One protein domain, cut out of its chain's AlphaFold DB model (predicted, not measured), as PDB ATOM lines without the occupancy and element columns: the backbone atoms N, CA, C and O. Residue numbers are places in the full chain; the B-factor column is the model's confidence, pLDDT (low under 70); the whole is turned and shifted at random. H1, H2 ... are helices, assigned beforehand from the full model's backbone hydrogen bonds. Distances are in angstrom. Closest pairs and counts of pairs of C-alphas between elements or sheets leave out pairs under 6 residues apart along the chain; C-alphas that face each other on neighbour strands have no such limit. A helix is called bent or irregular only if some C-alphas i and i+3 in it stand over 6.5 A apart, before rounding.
ATOM      1  N   GLU A  28     256.097 292.507 318.034       89.00
ATOM      2  CA  GLU A  28     254.695 292.592 318.443       89.00
ATOM      3  C   GLU A  28     254.184 294.030 318.435       89.00
ATOM      4  O   GLU A  28     253.018 294.264 318.131       89.00
ATOM      5  N   TYR A  29     255.025 294.998 318.804       87.88
ATOM      6  CA  TYR A  29     254.663 296.407 318.768       87.88
ATOM      7  C   TYR A  29     254.324 296.855 317.341       87.88
ATOM      8  O   TYR A  29     253.303 297.510 317.125       87.88
ATOM      9  N   CYS A  30     255.148 296.458 316.368       86.69
ATOM     10  CA  CYS A  30     254.931 296.752 314.953       86.69
ATOM     11  C   CYS A  30     253.663 296.071 314.422       86.69
ATOM     12  O   CYS A  30     252.838 296.738 313.799       86.69
ATOM     13  N   ASP A  31     253.473 294.782 314.715       90.31
ATOM     14  CA  ASP A  31     252.307 294.025 314.242       90.31
ATOM     15  C   ASP A  31     250.998 294.577 314.842       90.31
ATOM     16  O   ASP A  31     250.039 294.816 314.109       90.31
ATOM     17  N   LYS A  32     250.987 294.927 316.141       88.62
ATOM     18  CA  LYS A  32     249.845 295.599 316.800       88.62
ATOM     19  C   LYS A  32     249.510 296.941 316.157       88.62
ATOM     20  O   LYS A  32     248.354 297.355 316.176       88.62
ATOM     21  N   TYR A  33     250.500 297.670 315.642       86.81
ATOM     22  CA  TYR A  33     250.228 298.905 314.909       86.81
ATOM     23  C   TYR A  33     249.646 298.602 313.523       86.81
ATOM     24  O   TYR A  33     248.656 299.226 313.147       86.81
ATOM     25  N   GLY A  34     250.193 297.603 312.821       88.56
ATOM     26  CA  GLY A  34     249.689 297.101 311.536       88.56
ATOM     27  C   GLY A  34     248.217 296.685 311.577       88.56
ATOM     28  O   GLY A  34     247.457 297.049 310.679       88.56
ATOM     29  N   ASP A  35     247.788 296.049 312.674       90.62
ATOM     30  CA  ASP A  35     246.383 295.691 312.942       90.62
ATOM     31  C   ASP A  35     245.421 296.888 312.884       90.62
ATOM     32  O   ASP A  35     244.224 296.718 312.654       90.62
ATOM     33  N   ASN A  36     245.919 298.107 313.112       90.44
ATOM     34  CA  ASN A  36     245.115 299.329 313.098       90.44
ATOM     35  C   ASN A  36     245.138 300.060 311.747       90.44
ATOM     36  O   ASN A  36     244.494 301.104 311.621       90.44
ATOM     37  N   CYS A  37     245.891 299.576 310.758       88.00
ATOM     38  CA  CYS A  37     246.101 300.297 309.506       88.00
ATOM     39  C   CYS A  37     246.186 299.399 308.264       88.00
ATOM     40  O   CYS A  37     247.075 299.635 307.459       88.00
ATOM     41  N   ASP A  38     245.302 298.401 308.101       85.25
ATOM     42  CA  ASP A  38     245.196 297.510 306.915       85.25
ATOM     43  C   ASP A  38     246.552 297.108 306.292       85.25
ATOM     44  O   ASP A  38     246.687 296.930 305.078       85.25
ATOM     45  N   PHE A  39     247.588 297.002 307.128       83.88
ATOM     46  CA  PHE A  39     248.965 296.823 306.702       83.88
ATOM     47  C   PHE A  39     249.373 295.407 307.089       83.88
ATOM     48  O   PHE A  39     249.118 294.999 308.227       83.88
ATOM     49  N   PRO A  40     249.978 294.636 306.171       87.81
ATOM     50  CA  PRO A  40     250.369 293.273 306.478       87.81
ATOM     51  C   PRO A  40     251.355 293.250 307.646       87.81
ATOM     52  O   PRO A  40     252.208 294.126 307.790       87.81
ATOM     53  N   HIS A  41     251.244 292.218 308.480       91.25
ATOM     54  CA  HIS A  41     252.239 291.961 309.518       91.25
ATOM     55  C   HIS A  41     253.615 291.745 308.903       91.25
ATOM     56  O   HIS A  41     253.743 291.329 307.749       91.25
ATOM     57  N   THR A  42     254.646 292.000 309.704       90.75
ATOM     58  CA  THR A  42     256.027 291.798 309.260       90.75
ATOM     59  C   THR A  42     256.234 290.330 308.890       90.75
ATOM     60  O   THR A  42     255.870 289.439 309.663       90.75
ATOM     61  N   GLU A  43     256.833 290.062 307.731       93.12
ATOM     62  CA  GLU A  43     257.026 288.698 307.254       93.12
ATOM     63  C   GLU A  43     257.946 287.898 308.186       93.12
ATOM     64  O   GLU A  43     258.943 288.411 308.700       93.12
ATOM     65  N   GLU A  44     257.654 286.610 308.375       93.56
ATOM     66  CA  GLU A  44     258.399 285.778 309.329       93.56
ATOM     67  C   GLU A  44     259.885 285.649 308.959       93.56
ATOM     68  O   GLU A  44     260.754 285.785 309.818       93.56
ATOM     69  N   TRP A  45     260.196 285.496 307.668       95.06
ATOM     70  CA  TRP A  45     261.583 285.456 307.189       95.06
ATOM     71  C   TRP A  45     262.339 286.752 307.530       95.06
ATOM     72  O   TRP A  45     263.525 286.716 307.852       95.06
ATOM     73  N   ARG A  46     261.651 287.901 307.538       94.12
ATOM     74  CA  ARG A  46     262.237 289.208 307.855       94.12
ATOM     75  C   ARG A  46     262.517 289.353 309.350       94.12
ATOM     76  O   ARG A  46     263.563 289.885 309.725       94.12
ATOM     77  N   LYS A  47     261.618 288.847 310.201       94.38
ATOM     78  CA  LYS A  47     261.846 288.747 311.654       94.38
ATOM     79  C   LYS A  47     263.062 287.867 311.946       94.38
ATOM     80  O   LYS A  47     263.924 288.256 312.731       94.38
ATOM     81  N   GLN A  48     263.166 286.729 311.261       95.25
ATOM     82  CA  GLN A  48     264.270 285.782 311.413       95.25
ATOM     83  C   GLN A  48     265.621 286.370 310.988       95.25
ATOM     84  O   GLN A  48     266.572 286.214 311.747       95.25
ATOM     85  N   ILE A  49     265.699 287.113 309.874       94.88
ATOM     86  CA  ILE A  49     266.930 287.826 309.465       94.88
ATOM     87  C   ILE A  49     267.370 288.835 310.534       94.88
ATOM     88  O   ILE A  49     268.550 288.939 310.865       94.88
ATOM     89  N   CYS A  50     266.431 289.596 311.098       94.31
ATOM     90  CA  CYS A  50     266.750 290.559 312.152       94.31
ATOM     91  C   CYS A  50     267.301 289.850 313.405       94.31
ATOM     92  O   CYS A  50     268.339 290.248 313.933       94.31
ATOM     93  N   ILE A  51     266.651 288.764 313.841       94.00
ATOM     94  CA  ILE A  51     267.098 287.969 314.993       94.00
ATOM     95  C   ILE A  51     268.475 287.343 314.736       94.00
ATOM     96  O   ILE A  51     269.348 287.471 315.594       94.00
ATOM     97  N   SER A  52     268.696 286.699 313.582       94.38
ATOM     98  CA  SER A  52     269.988 286.081 313.249       94.38
ATOM     99  C   SER A  52     271.102 287.122 313.219       94.38
ATOM    100  O   SER A  52     272.136 286.910 313.839       94.38
ATOM    101  N   THR A  53     270.852 288.292 312.627       94.75
ATOM    102  CA  THR A  53     271.816 289.401 312.591       94.75
ATOM    103  C   THR A  53     272.191 289.872 313.996       94.75
ATOM    104  O   THR A  53     273.361 290.124 314.276       94.75
ATOM    105  N   VAL A  54     271.215 290.002 314.902       94.62
ATOM    106  CA  VAL A  54     271.476 290.390 316.297       94.62
ATOM    107  C   VAL A  54     272.266 289.303 317.026       94.62
ATOM    108  O   VAL A  54     273.195 289.626 317.763       94.62
ATOM    109  N   ILE A  55     271.944 288.025 316.814       94.75
ATOM    110  CA  ILE A  55     272.700 286.903 317.384       94.75
ATOM    111  C   ILE A  55     274.145 286.922 316.872       94.75
ATOM    112  O   ILE A  55     275.071 286.899 317.682       94.75
ATOM    113  N   ASP A  56     274.352 287.034 315.562       95.81
ATOM    114  CA  ASP A  56     275.685 287.047 314.959       95.81
ATOM    115  C   ASP A  56     276.483 288.284 315.373       95.81
ATOM    116  O   ASP A  56     277.681 288.176 315.612       95.81
ATOM    117  N   LEU A  57     275.839 289.438 315.571       95.81
ATOM    118  CA  LEU A  57     276.472 290.616 316.168       95.81
ATOM    119  C   LEU A  57     277.068 290.303 317.550       95.81
ATOM    120  O   LEU A  57     278.149 290.791 317.875       95.81
ATOM    121  N   PHE A  58     276.379 289.510 318.375       96.25
ATOM    122  CA  PHE A  58     276.877 289.127 319.699       96.25
ATOM    123  C   PHE A  58     277.915 288.000 319.655       96.25
ATOM    124  O   PHE A  58     278.793 287.962 320.514       96.25
ATOM    125  N   VAL A  59     277.825 287.087 318.684       95.94
ATOM    126  CA  VAL A  59     278.714 285.916 318.576       95.94
ATOM    127  C   VAL A  59     279.996 286.235 317.796       95.94
ATOM    128  O   VAL A  59     281.081 285.842 318.212       95.94
ATOM    129  N   ASN A  60     279.879 286.975 316.695       95.00
ATOM    130  CA  ASN A  60     280.921 287.249 315.705       95.00
ATOM    131  C   ASN A  60     281.000 288.755 315.394       95.00
ATOM    132  O   ASN A  60     280.929 289.175 314.240       95.00
ATOM    133  N   TYR A  61     281.145 289.581 316.432       95.69
ATOM    134  CA  TYR A  61     281.053 291.047 316.350       95.69
ATOM    135  C   TYR A  61     281.870 291.699 315.219       95.69
ATOM    136  O   TYR A  61     281.436 292.691 314.634       95.69
ATOM    137  N   GLU A  62     283.048 291.159 314.902       97.12
ATOM    138  CA  GLU A  62     283.930 291.723 313.875       97.12
ATOM    139  C   GLU A  62     283.508 291.358 312.449       97.12
ATOM    140  O   GLU A  62     283.728 292.156 311.544       97.12
ATOM    141  N   THR A  63     282.890 290.190 312.243       96.56
ATOM    142  CA  THR A  63     282.668 289.622 310.901       96.56
ATOM    143  C   THR A  63     281.206 289.361 310.565       96.56
ATOM    144  O   THR A  63     280.917 288.984 309.437       96.56
ATOM    145  N   PHE A  64     280.254 289.576 311.481       95.25
ATOM    146  CA  PHE A  64     278.831 289.277 311.237       95.25
ATOM    147  C   PHE A  64     278.229 290.014 310.030       95.25
ATOM    148  O   PHE A  64     277.204 289.602 309.499       95.25
ATOM    149  N   ARG A  65     278.851 291.120 309.598       94.81
ATOM    150  CA  ARG A  65     278.449 291.859 308.393       94.81
ATOM    151  C   ARG A  65     279.035 291.302 307.102       94.81
ATOM    152  O   ARG A  65     278.526 291.641 306.043       94.81
ATOM    153  N   ASP A  66     280.091 290.503 307.195       96.25
ATOM    154  CA  ASP A  66     280.803 289.913 306.058       96.25
ATOM    155  C   ASP A  66     280.471 288.423 305.893       96.25
ATOM    156  O   ASP A  66     280.565 287.878 304.796       96.25
ATOM    157  N   THR A  67     280.086 287.757 306.985       93.50
ATOM    158  CA  THR A  67     279.769 286.328 307.033       93.50
ATOM    159  C   THR A  67     278.451 286.097 307.760       93.50
ATOM    160  O   THR A  67     278.342 286.418 308.943       93.50
ATOM    161  N   TRP A  68     277.491 285.486 307.072       91.56
ATOM    162  CA  TRP A  68     276.169 285.138 307.592       91.56
ATOM    163  C   TRP A  68     275.700 283.811 306.980       91.56
ATOM    164  O   TRP A  68     276.206 283.383 305.943       91.56
ATOM    165  N   ASN A  69     274.739 283.143 307.622       89.94
ATOM    166  CA  ASN A  69     274.193 281.856 307.168       89.94
ATOM    167  C   ASN A  69     272.658 281.895 307.075       89.94
ATOM    168  O   ASN A  69     271.958 281.078 307.670       89.94
ATOM    169  N   ASP A  70     272.130 282.885 306.357       91.56
ATOM    170  CA  ASP A  70     270.693 283.132 306.190       91.56
ATOM    171  C   ASP A  70     270.227 283.032 304.723       91.56
ATOM    172  O   ASP A  70     269.179 283.559 304.354       91.56
ATOM    173  N   GLU A  71     270.967 282.293 303.883       93.12
ATOM    174  CA  GLU A  71     270.710 282.168 302.438       93.12
ATOM    175  C   GLU A  71     269.263 281.764 302.104       93.12
ATOM    176  O   GLU A  71     268.674 282.276 301.151       93.12
ATOM    177  N   GLU A  72     268.659 280.868 302.889       93.44
ATOM    178  CA  GLU A  72     267.260 280.460 302.704       93.44
ATOM    179  C   GLU A  72     266.269 281.594 303.016       93.44
ATOM    180  O   GLU A  72     265.254 281.739 302.333       93.44
ATOM    181  N   LEU A  73     266.579 282.451 303.996       94.62
ATOM    182  CA  LEU A  73     265.768 283.627 304.316       94.62
ATOM    183  C   LEU A  73     265.897 284.695 303.225       94.62
ATOM    184  O   LEU A  73     264.902 285.315 302.847       94.62
ATOM    185  N   LEU A  74     267.095 284.859 302.653       90.94
ATOM    186  CA  LEU A  74     267.314 285.736 301.503       90.94
ATOM    187  C   LEU A  74     266.535 285.262 300.272       90.94
ATOM    188  O   LEU A  74     265.927 286.077 299.581       90.94
ATOM    189  N   LYS A  75     266.478 283.949 300.010       92.81
ATOM    190  CA  LYS A  75     265.636 283.399 298.930       92.81
ATOM    191  C   LYS A  75     264.160 283.748 299.128       92.81
ATOM    192  O   LYS A  75     263.511 284.143 298.160       92.81
ATOM    193  N   ALA A  76     263.647 283.658 300.356       93.62
ATOM    194  CA  ALA A  76     262.279 284.074 300.669       93.62
ATOM    195  C   ALA A  76     262.066 285.580 300.424       93.62
ATOM    196  O   ALA A  76     261.055 285.969 299.837       93.62
ATOM    197  N   ALA A  77     263.046 286.419 300.781       91.62
ATOM    198  CA  ALA A  77     263.018 287.852 300.495       91.62
ATOM    199  C   ALA A  77     262.924 288.137 298.986       91.62
ATOM    200  O   ALA A  77     262.063 288.902 298.554       91.62
ATOM    201  N   TYR A  78     263.742 287.470 298.165       89.81
ATOM    202  CA  TYR A  78     263.736 287.637 296.704       89.81
ATOM    203  C   TYR A  78     262.444 287.175 296.022       89.81
ATOM    204  O   TYR A  78     262.169 287.581 294.895       89.81
ATOM    205  N   GLN A  79     261.655 286.328 296.678       90.19
ATOM    206  CA  GLN A  79     260.355 285.880 296.177       90.19
ATOM    207  C   GLN A  79     259.199 286.772 296.651       90.19
ATOM    208  O   GLN A  79     258.089 286.655 296.132       90.19
ATOM    209  N   CYS A  80     259.435 287.666 297.616       89.69
ATOM    210  CA  CYS A  80     258.400 288.534 298.161       89.69
ATOM    211  C   CYS A  80     257.978 289.602 297.141       89.69
ATOM    212  O   CYS A  80     258.809 290.313 296.569       89.69
ATOM    213  N   SER A  81     256.663 289.751 296.951       85.81
ATOM    214  CA  SER A  81     256.072 290.715 296.015       85.81
ATOM    215  C   SER A  81     256.515 292.150 296.286       85.81
ATOM    216  O   SER A  81     256.692 292.914 295.345       85.81
ATOM    217  N   HIS A  82     256.780 292.508 297.544       82.81
ATOM    218  CA  HIS A  82     257.272 293.835 297.909       82.81
ATOM    219  C   HIS A  82     258.586 294.217 297.212       82.81
ATOM    220  O   HIS A  82     258.784 295.398 296.924       82.81
ATOM    221  N   PHE A  83     259.438 293.236 296.894       82.81
ATOM    222  CA  PHE A  83     260.724 293.440 296.216       82.81
ATOM    223  C   PHE A  83     260.704 293.078 294.728       82.81
ATOM    224  O   PHE A  83     261.645 293.414 294.016       82.81
ATOM    225  N   THR A  84     259.652 292.414 294.243       83.81
ATOM    226  CA  THR A  84     259.535 291.988 292.836       83.81
ATOM    227  C   THR A  84     258.497 292.775 292.037       83.81
ATOM    228  O   THR A  84     258.468 292.673 290.813       83.81
ATOM    229  N   GLN A  85     257.665 293.581 292.702       81.06
ATOM    230  CA  GLN A  85     256.604 294.378 292.075       81.06
ATOM    231  C   GLN A  85     257.109 295.534 291.197       81.06
ATOM    232  O   GLN A  85     256.366 295.991 290.334       81.06
ATOM    233  N   PHE A  86     258.345 296.003 291.402       77.69
ATOM    234  CA  PHE A  86     258.945 297.092 290.626       77.69
ATOM    235  C   PHE A  86     260.201 296.590 289.919       77.69
ATOM    236  O   PHE A  86     261.078 295.985 290.538       77.69
TER     237      PHE A  86
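What this domain is: This is residues 28 to 86 of the 94 residues of an uncharacterized protein of Nelumbo nucifera (UniProt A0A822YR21). Picture a loose helical hairpin: the long helix H2 and the shorter H3 run opposite ways, joined at one end by a long loop. At the hairpin's other end sit two small helices well away from each other, H1 before the start of H2 and H4 just past the end of H3, where residues 81 to 86 stick out. The printed part has 59 residues with four named helices, in the order H1, H2, H3, H4, and no named strand; its class is all helix. The whole is loose, with a radius of gyration of the C-alphas of 13.9 A, and the C-alphas span 39 by 27 by 15 A.

How they stand to each other: Begin with the longest helix, H2, residues 44 to 59. It touches H3, residues 71 to 79, with residues 45 to 49 alone; look at the C-alphas of Trp 45 and Leu 73, the closest of the two helices, 5.4 A apart. H2 and H3 run opposite ways at a shallow tilt of 33 degrees, only just short of steep, and form a helical hairpin. Past H3 comes H4, residues 81 to 84, which is close to it but not clearly touching: their closest C-alphas, those of Tyr 78 and Thr 84, are 7.2 A apart. H1, residues 28 to 34, touches no helix, and it is apart from H2, H3 and H4. H2 and H4 are also apart. In the backbones of H1, H2 and H3 every pair of O i and N i+4 is within hydrogen-bond range; H4 is too short for such a pair, but its one O i to N i+3 pair is within range.

Where its parts are: Find C-alpha 44 at (258.399, 285.778, 309.329); from there H2 runs 22.3 A to C-alpha 59 at (278.714, 285.916, 318.576). H3 covers 12.7 A from C-alpha 71 to C-alpha 79. Go back to C-alpha 28 at (254.695, 292.592, 318.443), where H1 begins; it measures 9.6 A to C-alpha 34. H4, four residues long, ends at C-alpha 84, at (259.535, 291.988, 292.836). No helix is bent.

The domain as a whole: The two C-alphas farthest apart are those of Asp 38 and Glu 62, at 39.8 A, while those of Glu 28 and Phe 86, the first and last printed, are 28.5 A apart. The link from H2 to H3, with 11 residues, is long; that from H1 to H2, with 9, is short, and that from H3 to H4, with 1, is tight. Residues 81 to 86, of which 81 to 84 belong to H4, stand free. The printed part has no cut. The mean pLDDT of the printed part of this model is 91.3, and no printed residue is under 70.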